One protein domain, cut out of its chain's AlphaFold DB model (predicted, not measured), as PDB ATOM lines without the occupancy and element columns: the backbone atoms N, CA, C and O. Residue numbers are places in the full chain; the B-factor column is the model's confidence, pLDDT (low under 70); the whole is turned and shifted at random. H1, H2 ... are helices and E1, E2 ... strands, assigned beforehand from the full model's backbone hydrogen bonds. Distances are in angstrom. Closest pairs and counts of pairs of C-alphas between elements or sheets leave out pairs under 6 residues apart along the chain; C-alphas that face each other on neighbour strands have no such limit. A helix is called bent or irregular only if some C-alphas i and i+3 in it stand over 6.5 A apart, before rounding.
ATOM      1  N   VAL A 405       9.605 -14.392  41.932       98.50
ATOM      2  CA  VAL A 405       9.352 -15.722  42.512       98.50
ATOM      3  C   VAL A 405       8.765 -16.605  41.415       98.50
ATOM      4  O   VAL A 405       7.806 -16.216  40.742       98.50
ATOM      5  N   SER A 406       9.388 -17.749  41.134       98.31
ATOM      6  CA  SER A 406       8.898 -18.644  40.073       98.31
ATOM      7  C   SER A 406       7.923 -19.706  40.582       98.31
ATOM      8  O   SER A 406       7.116 -20.163  39.771       98.31
ATOM      9  N   GLY A 407       7.988 -20.059  41.866       97.94
ATOM     10  CA  GLY A 407       6.988 -20.854  42.571       97.94
ATOM     11  C   GLY A 407       5.922 -19.995  43.249       97.94
ATOM     12  O   GLY A 407       5.614 -18.885  42.785       97.94
ATOM     13  N   ASP A 408       5.365 -20.548  44.319       98.50
ATOM     14  CA  ASP A 408       4.286 -19.984  45.124       98.50
ATOM     15  C   ASP A 408       4.833 -19.058  46.228       98.50
ATOM     16  O   ASP A 408       6.029 -19.046  46.528       98.50
ATOM     17  N   VAL A 409       3.951 -18.247  46.809       98.50
ATOM     18  CA  VAL A 409       4.213 -17.510  48.053       98.50
ATOM     19  C   VAL A 409       3.130 -17.904  49.043       98.50
ATOM     20  O   VAL A 409       1.961 -17.598  48.806       98.50
ATOM     21  N   ASN A 410       3.521 -18.576  50.117       98.31
ATOM     22  CA  ASN A 410       2.635 -19.129  51.128       98.31
ATOM     23  C   ASN A 410       2.898 -18.415  52.459       98.31
ATOM     24  O   ASN A 410       4.049 -18.376  52.882       98.31
ATOM     25  N   GLY A 411       1.861 -17.849  53.078       97.00
ATOM     26  CA  GLY A 411       1.922 -17.358  54.457       97.00
ATOM     27  C   GLY A 411       2.149 -18.544  55.383       97.00
ATOM     28  O   GLY A 411       3.278 -18.804  55.770       97.00
ATOM     29  N   GLY A 412       1.145 -19.407  55.509       95.00
ATOM     30  CA  GLY A 412       1.271 -20.624  56.298       95.00
ATOM     31  C   GLY A 412       0.141 -20.728  57.301       95.00
ATOM     32  O   GLY A 412      -1.019 -20.715  56.899       95.00
ATOM     33  N   THR A 413       0.448 -20.941  58.575       93.81
ATOM     34  CA  THR A 413      -0.506 -20.813  59.690       93.81
ATOM     35  C   THR A 413      -0.159 -19.594  60.522       93.81
ATOM     36  O   THR A 413       1.016 -19.393  60.775       93.81
ATOM     37  N   GLY A 414      -1.161 -18.920  61.087       94.62
ATOM     38  CA  GLY A 414      -0.992 -17.619  61.740       94.62
ATOM     39  C   GLY A 414      -1.548 -16.482  60.882       94.62
ATOM     40  O   GLY A 414      -2.254 -16.722  59.913       94.62
ATOM     41  N   ASN A 415      -1.425 -15.234  61.329       97.31
ATOM     42  CA  ASN A 415      -2.051 -14.084  60.674       97.31
ATOM     43  C   ASN A 415      -1.048 -13.353  59.780       97.31
ATOM     44  O   ASN A 415      -0.444 -12.363  60.203       97.31
ATOM     45  N   ASP A 416      -0.952 -13.777  58.526       97.94
ATOM     46  CA  ASP A 416       0.158 -13.388  57.663       97.94
ATOM     47  C   ASP A 416      -0.097 -12.086  56.889       97.94
ATOM     48  O   ASP A 416      -1.223 -11.729  56.505       97.94
ATOM     49  N   GLU A 417       0.978 -11.361  56.584       98.56
ATOM     50  CA  GLU A 417       0.992 -10.193  55.708       98.56
ATOM     51  C   GLU A 417       1.860 -10.450  54.468       98.56
ATOM     52  O   GLU A 417       3.088 -10.457  54.528       98.56
ATOM     53  N   VAL A 418       1.233 -10.552  53.291       98.62
ATOM     54  CA  VAL A 418       1.942 -10.636  52.004       98.62
ATOM     55  C   VAL A 418       1.887  -9.287  51.289       98.62
ATOM     56  O   VAL A 418       0.812  -8.774  50.974       98.62
ATOM     57  N   ILE A 419       3.046  -8.701  50.979       98.62
ATOM     58  CA  ILE A 419       3.179  -7.371  50.373       98.62
ATOM     59  C   ILE A 419       3.847  -7.450  49.000       98.62
ATOM     60  O   ILE A 419       5.034  -7.745  48.875       98.62
ATOM     61  N   LEU A 420       3.096  -7.095  47.956       98.38
ATOM     62  CA  LEU A 420       3.577  -7.020  46.576       98.38
ATOM     63  C   LEU A 420       3.987  -5.586  46.223       98.38
ATOM     64  O   LEU A 420       3.139  -4.696  46.118       98.38
ATOM     65  N   HIS A 421       5.274  -5.362  45.979       96.94
ATOM     66  CA  HIS A 421       5.818  -4.056  45.600       96.94
ATOM     67  C   HIS A 421       6.051  -3.903  44.087       96.94
ATOM     68  O   HIS A 421       5.713  -4.771  43.280       96.94
ATOM     69  N   ASN A 422       6.579  -2.742  43.682       92.94
ATOM     70  CA  ASN A 422       6.726  -2.306  42.284       92.94
ATOM     71  C   ASN A 422       7.302  -3.383  41.356       92.94
ATOM     72  O   ASN A 422       6.807  -3.571  40.244       92.94
ATOM     73  N   ASP A 423       8.318  -4.097  41.833       94.12
ATOM     74  CA  ASP A 423       9.071  -5.067  41.047       94.12
ATOM     75  C   ASP A 423       8.662  -6.529  41.309       94.12
ATOM     76  O   ASP A 423       9.218  -7.424  40.669       94.12
ATOM     77  N   ALA A 424       7.606  -6.770  42.099       97.81
ATOM     78  CA  ALA A 424       7.053  -8.098  42.370       97.81
ATOM     79  C   ALA A 424       6.638  -8.842  41.089       97.81
ATOM     80  O   ALA A 424       5.798  -8.363  40.317       97.81
ATOM     81  N   ASP A 425       7.209 -10.019  40.841       98.06
ATOM     82  CA  ASP A 425       6.821 -10.925  39.750       98.06
ATOM     83  C   ASP A 425       6.694 -12.357  40.274       98.06
ATOM     84  O   ASP A 425       7.670 -13.109  40.257       98.06
ATOM     85  N   VAL A 426       5.499 -12.726  40.733       98.31
ATOM     86  CA  VAL A 426       5.184 -14.078  41.220       98.31
ATOM     87  C   VAL A 426       4.522 -14.861  40.090       98.31
ATOM     88  O   VAL A 426       3.587 -14.369  39.459       98.31
ATOM     89  N   LYS A 427       5.050 -16.045  39.764       98.12
ATOM     90  CA  LYS A 427       4.483 -16.920  38.718       98.12
ATOM     91  C   LYS A 427       3.554 -17.993  39.264       98.12
ATOM     92  O   LYS A 427       2.716 -18.467  38.494       98.12
ATOM     93  N   GLY A 428       3.753 -18.391  40.513       97.50
ATOM     94  CA  GLY A 428       2.869 -19.293  41.225       97.50
ATOM     95  C   GLY A 428       1.690 -18.571  41.868       97.50
ATOM     96  O   GLY A 428       1.326 -17.453  41.494       97.50
ATOM     97  N   LEU A 429       1.084 -19.262  42.820       98.38
ATOM     98  CA  LEU A 429      -0.064 -18.833  43.595       98.38
ATOM     99  C   LEU A 429       0.384 -18.067  44.843       98.38
ATOM    100  O   LEU A 429       1.352 -18.441  45.495       98.38
ATOM    101  N   LEU A 430      -0.344 -17.009  45.188       98.69
ATOM    102  CA  LEU A 430      -0.259 -16.384  46.507       98.69
ATOM    103  C   LEU A 430      -1.276 -17.076  47.423       98.69
ATOM    104  O   LEU A 430      -2.466 -17.098  47.103       98.69
ATOM    105  N   ASN A 431      -0.845 -17.632  48.544       98.56
ATOM    106  CA  ASN A 431      -1.704 -18.343  49.483       98.56
ATOM    107  C   ASN A 431      -1.522 -17.753  50.882       98.56
ATOM    108  O   ASN A 431      -0.394 -17.719  51.356       98.56
ATOM    109  N   GLY A 432      -2.598 -17.267  51.506       97.94
ATOM    110  CA  GLY A 432      -2.542 -16.797  52.894       97.94
ATOM    111  C   GLY A 432      -2.389 -17.982  53.834       97.94
ATOM    112  O   GLY A 432      -1.299 -18.234  54.321       97.94
ATOM    113  N   GLY A 433      -3.433 -18.795  53.968       96.50
ATOM    114  CA  GLY A 433      -3.394 -19.882  54.937       96.50
ATOM    115  C   GLY A 433      -4.774 -20.254  55.464       96.50
ATOM    116  O   GLY A 433      -5.799 -19.954  54.845       96.50
ATOM    117  N   PRO A 434      -4.869 -21.030  56.552       94.00
ATOM    118  CA  PRO A 434      -6.130 -21.344  57.207       94.00
ATOM    119  C   PRO A 434      -6.628 -20.250  58.175       94.00
ATOM    120  O   PRO A 434      -7.751 -20.401  58.674       94.00
ATOM    121  N   ASP A 435      -5.833 -19.217  58.462       95.44
ATOM    122  CA  ASP A 435      -6.049 -18.249  59.544       95.44
ATOM    123  C   ASP A 435      -6.540 -16.879  59.025       95.44
ATOM    124  O   ASP A 435      -7.535 -16.859  58.300       95.44
ATOM    125  N   TYR A 436      -6.031 -15.734  59.504       97.69
ATOM    126  CA  TYR A 436      -6.478 -14.410  59.040       97.69
ATOM    127  C   TYR A 436      -5.340 -13.686  58.335       97.69
ATOM    128  O   TYR A 436      -4.539 -12.998  58.964       97.69
ATOM    129  N   ASP A 437      -5.382 -13.718  57.012       98.50
ATOM    130  CA  ASP A 437      -4.269 -13.274  56.188       98.50
ATOM    131  C   ASP A 437      -4.627 -12.013  55.406       98.50
ATOM    132  O   ASP A 437      -5.782 -11.750  55.021       98.50
ATOM    133  N   THR A 438      -3.615 -11.188  55.154       98.69
ATOM    134  CA  THR A 438      -3.762  -9.938  54.414       98.69
ATOM    135  C   THR A 438      -2.821  -9.867  53.214       98.69
ATOM    136  O   THR A 438      -1.606  -9.947  53.347       98.69
ATOM    137  N   LEU A 439      -3.383  -9.600  52.030       98.69
ATOM    138  CA  LEU A 439      -2.625  -9.355  50.799       98.69
ATOM    139  C   LEU A 439      -2.627  -7.866  50.431       98.69
ATOM    140  O   LEU A 439      -3.680  -7.249  50.221       98.69
ATOM    141  N   HIS A 440      -1.437  -7.287  50.303       98.56
ATOM    142  CA  HIS A 440      -1.206  -5.878  50.005       98.56
ATOM    143  C   HIS A 440      -0.687  -5.687  48.580       98.56
ATOM    144  O   HIS A 440       0.361  -6.204  48.197       98.56
ATOM    145  N   PHE A 441      -1.366  -4.833  47.817       98.06
ATOM    146  CA  PHE A 441      -0.884  -4.347  46.524       98.06
ATOM    147  C   PHE A 441      -0.239  -2.970  46.712       98.06
ATOM    148  O   PHE A 441      -0.931  -1.950  46.702       98.06
ATOM    149  N   ALA A 442       1.080  -2.935  46.897       97.12
ATOM    150  CA  ALA A 442       1.885  -1.747  47.203       97.12
ATOM    151  C   ALA A 442       2.736  -1.298  45.998       97.12
ATOM    152  O   ALA A 442       3.941  -1.058  46.110       97.12
ATOM    153  N   GLN A 443       2.095  -1.210  44.830       95.44
ATOM    154  CA  GLN A 443       2.747  -0.930  43.549       95.44
ATOM    155  C   GLN A 443       2.444   0.483  43.029       95.44
ATOM    156  O   GLN A 443       1.342   1.019  43.174       95.44
ATOM    157  N   GLU A 444       3.419   1.073  42.353       93.56
ATOM    158  CA  GLU A 444       3.275   2.273  41.548       93.56
ATOM    159  C   GLU A 444       2.667   1.912  40.195       93.56
ATOM    160  O   GLU A 444       3.175   1.048  39.481       93.56
ATOM    161  N   VAL A 445       1.575   2.583  39.838       93.25
ATOM    162  CA  VAL A 445       0.843   2.363  38.581       93.25
ATOM    163  C   VAL A 445       0.585   3.686  37.869       93.25
ATOM    164  O   VAL A 445       0.632   4.757  38.482       93.25
ATOM    165  N   ASP A 446       0.282   3.624  36.572       89.62
ATOM    166  CA  ASP A 446      -0.201   4.789  35.830       89.62
ATOM    167  C   ASP A 446      -1.672   5.123  36.158       89.62
ATOM    168  O   ASP A 446      -2.363   4.392  36.865       89.62
ATOM    169  N   GLU A 447      -2.173   6.259  35.661       87.06
ATOM    170  CA  GLU A 447      -3.516   6.750  36.008       87.06
ATOM    171  C   GLU A 447      -4.613   5.831  35.488       87.06
ATOM    172  O   GLU A 447      -5.648   5.640  36.127       87.06
ATOM    173  N   VAL A 448      -4.401   5.307  34.282       89.88
ATOM    174  CA  VAL A 448      -5.378   4.489  33.576       89.88
ATOM    175  C   VAL A 448      -5.535   3.177  34.326       89.88
ATOM    176  O   VAL A 448      -6.659   2.734  34.569       89.88
ATOM    177  N   GLU A 449      -4.419   2.583  34.729       93.62
ATOM    178  CA  GLU A 449      -4.391   1.381  35.535       93.62
ATOM    179  C   GLU A 449      -4.906   1.624  36.954       93.62
ATOM    180  O   GLU A 449      -5.765   0.865  37.399       93.62
ATOM    181  N   TYR A 450      -4.508   2.710  37.622       93.81
ATOM    182  CA  TYR A 450      -5.027   3.071  38.943       93.81
ATOM    183  C   TYR A 450      -6.556   3.169  38.943       93.81
ATOM    184  O   TYR A 450      -7.226   2.554  39.771       93.81
ATOM    185  N   VAL A 451      -7.133   3.902  37.982       92.62
ATOM    186  CA  VAL A 451      -8.590   4.054  37.856       92.62
ATOM    187  C   VAL A 451      -9.260   2.719  37.539       92.62
ATOM    188  O   VAL A 451     -10.331   2.442  38.078       92.62
ATOM    189  N   ARG A 452      -8.653   1.888  36.681       95.94
ATOM    190  CA  ARG A 452      -9.167   0.546  36.372       95.94
ATOM    191  C   ARG A 452      -9.209  -0.319  37.628       95.94
ATOM    192  O   ARG A 452     -10.244  -0.922  37.890       95.94
ATOM    193  N   ILE A 453      -8.112  -0.380  38.379       96.00
ATOM    194  CA  ILE A 453      -8.011  -1.217  39.574       96.00
ATOM    195  C   ILE A 453      -8.963  -0.699  40.652       96.00
ATOM    196  O   ILE A 453      -9.766  -1.470  41.161       96.00
ATOM    197  N   ALA A 454      -8.985   0.609  40.918       94.31
ATOM    198  CA  ALA A 454      -9.891   1.210  41.898       94.31
ATOM    199  C   ALA A 454     -11.383   0.941  41.611       94.31
ATOM    200  O   ALA A 454     -12.187   0.946  42.534       94.31
ATOM    201  N   GLN A 455     -11.770   0.714  40.350       95.56
ATOM    202  CA  GLN A 455     -13.149   0.370  39.981       95.56
ATOM    203  C   GLN A 455     -13.526  -1.085  40.252       95.56
ATOM    204  O   GLN A 455     -14.712  -1.357  40.399       95.56
ATOM    205  N   ILE A 456     -12.553  -1.997  40.251       96.25
ATOM    206  CA  ILE A 456     -12.797  -3.436  40.415       96.25
ATOM    207  C   ILE A 456     -12.393  -3.946  41.798       96.25
ATOM    208  O   ILE A 456     -12.866  -5.000  42.191       96.25
ATOM    209  N   PHE A 457     -11.549  -3.216  42.538       96.19
ATOM    210  CA  PHE A 457     -10.929  -3.712  43.770       96.19
ATOM    211  C   PHE A 457     -11.948  -4.086  44.854       96.19
ATOM    212  O   PHE A 457     -11.785  -5.103  45.514       96.19
ATOM    213  N   ASP A 458     -13.023  -3.305  45.000       95.56
ATOM    214  CA  ASP A 458     -14.091  -3.577  45.978       95.56
ATOM    215  C   ASP A 458     -14.939  -4.819  45.625       95.56
ATOM    216  O   ASP A 458     -15.678  -5.314  46.479       95.56
ATOM    217  N   ASP A 459     -14.864  -5.296  44.376       97.56
ATOM    218  CA  ASP A 459     -15.588  -6.473  43.880       97.56
ATOM    219  C   ASP A 459     -14.728  -7.755  43.899       97.56
ATOM    220  O   ASP A 459     -15.273  -8.834  43.652       97.56
ATOM    221  N   LEU A 460     -13.418  -7.650  44.166       97.88
ATOM    222  CA  LEU A 460     -12.507  -8.798  44.251       97.88
ATOM    223  C   LEU A 460     -12.831  -9.654  45.481       97.88
ATOM    224  O   LEU A 460     -13.125  -9.116  46.552       97.88
ATOM    225  N   ASP A 461     -12.753 -10.979  45.341       98.19
ATOM    226  CA  ASP A 461     -12.935 -11.918  46.455       98.19
ATOM    227  C   ASP A 461     -11.588 -12.187  47.156       98.19
ATOM    228  O   ASP A 461     -10.705 -12.808  46.555       98.19
ATOM    229  N   PRO A 462     -11.394 -11.758  48.421       98.12
ATOM    230  CA  PRO A 462     -10.168 -12.050  49.159       98.12
ATOM    231  C   PRO A 462      -9.865 -13.552  49.232       98.12
ATOM    232  O   PRO A 462      -8.711 -13.948  49.117       98.12
ATOM    233  N   ALA A 463     -10.894 -14.404  49.305       97.56
ATOM    234  CA  ALA A 463     -10.689 -15.838  49.467       97.56
ATOM    235  C   ALA A 463     -10.115 -16.507  48.210       97.56
ATOM    236  O   ALA A 463      -9.509 -17.574  48.323       97.56
ATOM    237  N   ARG A 464     -10.355 -15.935  47.018       98.25
ATOM    238  CA  ARG A 464      -9.816 -16.403  45.732       98.25
ATOM    239  C   ARG A 464     -10.202 -15.473  44.583       98.25
ATOM    240  O   ARG A 464     -11.360 -15.474  44.166       98.25
ATOM    241  N   ASP A 465      -9.225 -14.830  43.960       98.62
ATOM    242  CA  ASP A 465      -9.416 -14.127  42.688       98.62
ATOM    243  C   ASP A 465      -8.073 -13.949  41.961       98.62
ATOM    244  O   ASP A 465      -7.062 -14.546  42.345       98.62
ATOM    245  N   SER A 466      -8.069 -13.150  40.894       98.38
ATOM    246  CA  SER A 466      -6.848 -12.678  40.257       98.38
ATOM    247  C   SER A 466      -6.892 -11.194  39.895       98.38
ATOM    248  O   SER A 466      -7.944 -10.603  39.629       98.38
ATOM    249  N   LEU A 467      -5.721 -10.555  39.872       98.19
ATOM    250  CA  LEU A 467      -5.561  -9.144  39.530       98.19
ATOM    251  C   LEU A 467      -4.317  -8.952  38.676       98.19
ATOM    252  O   LEU A 467      -3.206  -9.286  39.070       98.19
ATOM    253  N   THR A 468      -4.490  -8.337  37.509       97.75
ATOM    254  CA  THR A 468      -3.350  -7.832  36.741       97.75
ATOM    255  C   THR A 468      -2.950  -6.448  37.247       97.75
ATOM    256  O   THR A 468      -3.826  -5.588  37.347       97.75
ATOM    257  N   VAL A 469      -1.663  -6.197  37.491       97.00
ATOM    258  CA  VAL A 469      -1.085  -4.874  37.797       97.00
ATOM    259  C   VAL A 469       0.220  -4.706  37.015       97.00
ATOM    260  O   VAL A 469       1.031  -5.629  36.967       97.00
ATOM    261  N   ASN A 470       0.430  -3.569  36.342       94.81
ATOM    262  CA  ASN A 470       1.599  -3.303  35.490       94.81
ATOM    263  C   ASN A 470       1.866  -4.415  34.451       94.81
ATOM    264  O   ASN A 470       3.004  -4.698  34.070       94.81
ATOM    265  N   GLY A 471       0.799  -5.075  33.987       95.44
ATOM    266  CA  GLY A 471       0.867  -6.190  33.038       95.44
ATOM    267  C   GLY A 471       1.300  -7.545  33.621       95.44
ATOM    268  O   GLY A 471       1.508  -8.473  32.840       95.44
ATOM    269  N   ARG A 472       1.427  -7.674  34.947       97.31
ATOM    270  CA  ARG A 472       1.691  -8.935  35.664       97.31
ATOM    271  C   ARG A 472       0.403  -9.413  36.319       97.31
ATOM    272  O   ARG A 472      -0.301  -8.597  36.898       97.31
ATOM    273  N   GLU A 473       0.066 -10.685  36.157       98.06
ATOM    274  CA  GLU A 473      -1.125 -11.302  36.752       98.06
ATOM    275  C   GLU A 473      -0.742 -11.940  38.085       98.06
ATOM    276  O   GLU A 473       0.248 -12.664  38.142       98.06
ATOM    277  N   PHE A 474      -1.504 -11.629  39.130       98.56
ATOM    278  CA  PHE A 474      -1.362 -12.193  40.464       98.56
ATOM    279  C   PHE A 474      -2.619 -12.998  40.767       98.56
ATOM    280  O   PHE A 474      -3.709 -12.423  40.816       98.56
ATOM    281  N   ASP A 475      -2.459 -14.304  40.938       98.50
ATOM    282  CA  ASP A 475      -3.507 -15.218  41.380       98.50
ATOM    283  C   ASP A 475      -3.351 -15.442  42.887       98.50
ATOM    284  O   ASP A 475      -2.229 -15.641  43.359       98.50
ATOM    285  N   TRP A 476      -4.452 -15.437  43.642       98.69
ATOM    286  CA  TRP A 476      -4.402 -15.743  45.074       98.69
ATOM    287  C   TRP A 476      -5.525 -16.656  45.552       98.69
ATOM    288  O   TRP A 476      -6.569 -16.812  44.904       98.69
ATOM    289  N   VAL A 477      -5.307 -17.246  46.723       98.50
ATOM    290  CA  VAL A 477      -6.282 -17.997  47.514       98.50
ATOM    291  C   VAL A 477      -6.078 -17.733  49.004       98.50
ATOM    292  O   VAL A 477      -5.003 -17.329  49.425       98.50
ATOM    293  N   GLN A 478      -7.127 -18.003  49.777       97.50
ATOM    294  CA  GLN A 478      -7.101 -18.045  51.237       97.50
ATOM    295  C   GLN A 478      -6.552 -16.774  51.900       97.50
ATOM    296  O   GLN A 478      -5.736 -16.861  52.798       97.50
ATOM    297  N   PHE A 479      -6.996 -15.601  51.441       98.44
ATOM    298  CA  PHE A 479      -6.835 -14.363  52.201       98.44
ATOM    299  C   PHE A 479      -8.195 -13.888  52.716       98.44
ATOM    300  O   PHE A 479      -9.223 -13.991  52.040       98.44
ATOM    301  N   GLU A 480      -8.208 -13.263  53.884       98.38
ATOM    302  CA  GLU A 480      -9.409 -12.699  54.502       98.38
ATOM    303  C   GLU A 480      -9.548 -11.224  54.140       98.38
ATOM    304  O   GLU A 480     -10.647 -10.649  54.186       98.38
ATOM    305  N   ARG A 481      -8.431 -10.588  53.766       98.31
ATOM    306  CA  ARG A 481      -8.376  -9.160  53.493       98.31
ATOM    307  C   ARG A 481      -7.438  -8.811  52.346       98.31
ATOM    308  O   ARG A 481      -6.267  -9.158  52.330       98.31
ATOM    309  N   LEU A 482      -7.946  -7.977  51.441       98.19
ATOM    310  CA  LEU A 482      -7.144  -7.305  50.422       98.19
ATOM    311  C   LEU A 482      -6.937  -5.840  50.800       98.19
ATOM    312  O   LEU A 482      -7.869  -5.153  51.238       98.19
ATOM    313  N   ILE A 483      -5.724  -5.335  50.598       97.62
ATOM    314  CA  ILE A 483      -5.368  -3.940  50.836       97.62
ATOM    315  C   ILE A 483      -4.803  -3.318  49.562       97.62
ATOM    316  O   ILE A 483      -3.778  -3.725  49.023       97.62
ATOM    317  N   ASN A 484      -5.483  -2.272  49.093       94.62
ATOM    318  CA  ASN A 484      -5.025  -1.458  47.977       94.62
ATOM    319  C   ASN A 484      -4.141  -0.315  48.496       94.62
ATOM    320  O   ASN A 484      -4.650   0.695  48.994       94.62
ATOM    321  N   TRP A 485      -2.827  -0.472  48.365       94.88
ATOM    322  CA  TRP A 485      -1.825   0.568  48.615       94.88
ATOM    323  C   TRP A 485      -1.221   1.109  47.321       94.88
ATOM    324  O   TRP A 485      -0.143   1.701  47.339       94.88
ATOM    325  N   LEU A 486      -1.924   0.952  46.197       90.69
ATOM    326  CA  LEU A 486      -1.445   1.457  44.925       90.69
ATOM    327  C   LEU A 486      -1.274   2.970  44.999       90.69
ATOM    328  O   LEU A 486      -2.183   3.717  45.378       90.69
ATOM    329  N   THR A 487      -0.106   3.428  44.578       87.69
ATOM    330  CA  THR A 487       0.175   4.847  44.412       87.69
ATOM    331  C   THR A 487       0.208   5.162  42.931       87.69
ATOM    332  O   THR A 487       0.943   4.551  42.161       87.69
ATOM    333  N   TYR A 488      -0.591   6.136  42.510       80.50
ATOM    334  CA  TYR A 488      -0.489   6.640  41.151       80.50
ATOM    335  C   TYR A 488       0.767   7.510  41.030       80.50
ATOM    336  O   TYR A 488       0.878   8.546  41.695       80.50
ATOM    337  N   GLN A 489       1.708   7.096  40.182       70.94
ATOM    338  CA  GLN A 489       2.924   7.857  39.933       70.94
ATOM    339  C   GLN A 489       2.592   9.099  39.092       70.94
ATOM    340  O   GLN A 489       2.496   9.059  37.864       70.94
TER     341      GLN A 489
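AT A GLANCE: This is residues 405 to 489 of the 601 residues of an uncharacterized protein of Chloroflexi bacterium (UniProt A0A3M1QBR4). The chain winds in stacked turns, E1 then E2, E3 then E4, E6 then E7, whose strands make two sheets partly face to face, E1 E3 E6 E5 and E2 E4 E7. Between the second and third of these turns come H1, which runs along the border between E5 and E7 at one edge of the two sheets, and E5, which folds into E6 as a hairpin. The printed part has 85 residues, with seven named strands and one named helix in the order E1 E2 E3 E4 H1 E5 E6 E7, and its class is mixed, helices and strands. The larger sheet is mixed, in the order E1, E3, E6, E5; the smaller is all parallel, in the order E2, E4, E7. The whole is compact, with a radius of gyration of the C-alphas of 12.2 A, and spans 36 by 27 by 16 A.

IN THESE COORDINATES: In the larger sheet, E1 is residues 409 to 413, 13.0 A long, beginning at C-alpha 409 (4.213, -17.510, 48.053). E3 is residues 429 to 431, E6 residues 472 to 477, 16.9 A, and E5 residues 464 to 469, 16.5 A. In the other sheet, E2 is residues 417 to 421, 12.8 A, E4 residues 438 to 442, 12.3 A, and E7 residues 481 to 484, ending at C-alpha 484 (-5.025, -1.458, 47.977). H1 is residues 447 to 459, 19.6 A, beginning at C-alpha 447 (-3.516, 6.750, 36.008).

HOW THE PARTS SIT: The sheet E1 E3 E6 E5 is twisted, with C-alphas up to 4.4 A off its best plane. E1 and E3 are parallel at 20 degrees, with N 411 and O 431 2.8 A apart. E3 and E6 are parallel at 39 degrees, with N 477 and O 430 2.9 A apart. The hairpin E5 and E6 is antiparallel at 163 degrees, with N 467 and O 474 2.9 A apart. In the other sheet, E2 and E4 are parallel at 16 degrees, with N 440 and O 418 2.8 A apart. E4 and E7 are parallel at 10 degrees, with N 483 and O 439 2.8 A apart. Between the sheets, the closest C-alphas of E1 and E2, those of Gly 411 and Val 418, are 7.2 A apart, while E4 and E6 are apart. H1 only grazes each sheet; its closest C-alphas to E5 are Glu 449 and Val 469, 7.4 A, and to E7 Phe 457 and Asn 484, 7.6 A. H1 is irregular, with C-alphas 455 and 458 7.2 A apart, and 7 of 9 O i to N i+4 pairs are within hydrogen-bond range.

THE WHOLE: The C-alphas farthest apart, those of Thr 413 and Val 448, are 36.7 A apart. The printed part has no cut, and no link is long. Residues 444 to 445 pair with residues 487 to 488, parallel. The mean pLDDT of the printed part is 96.1, and no printed residue is under 70.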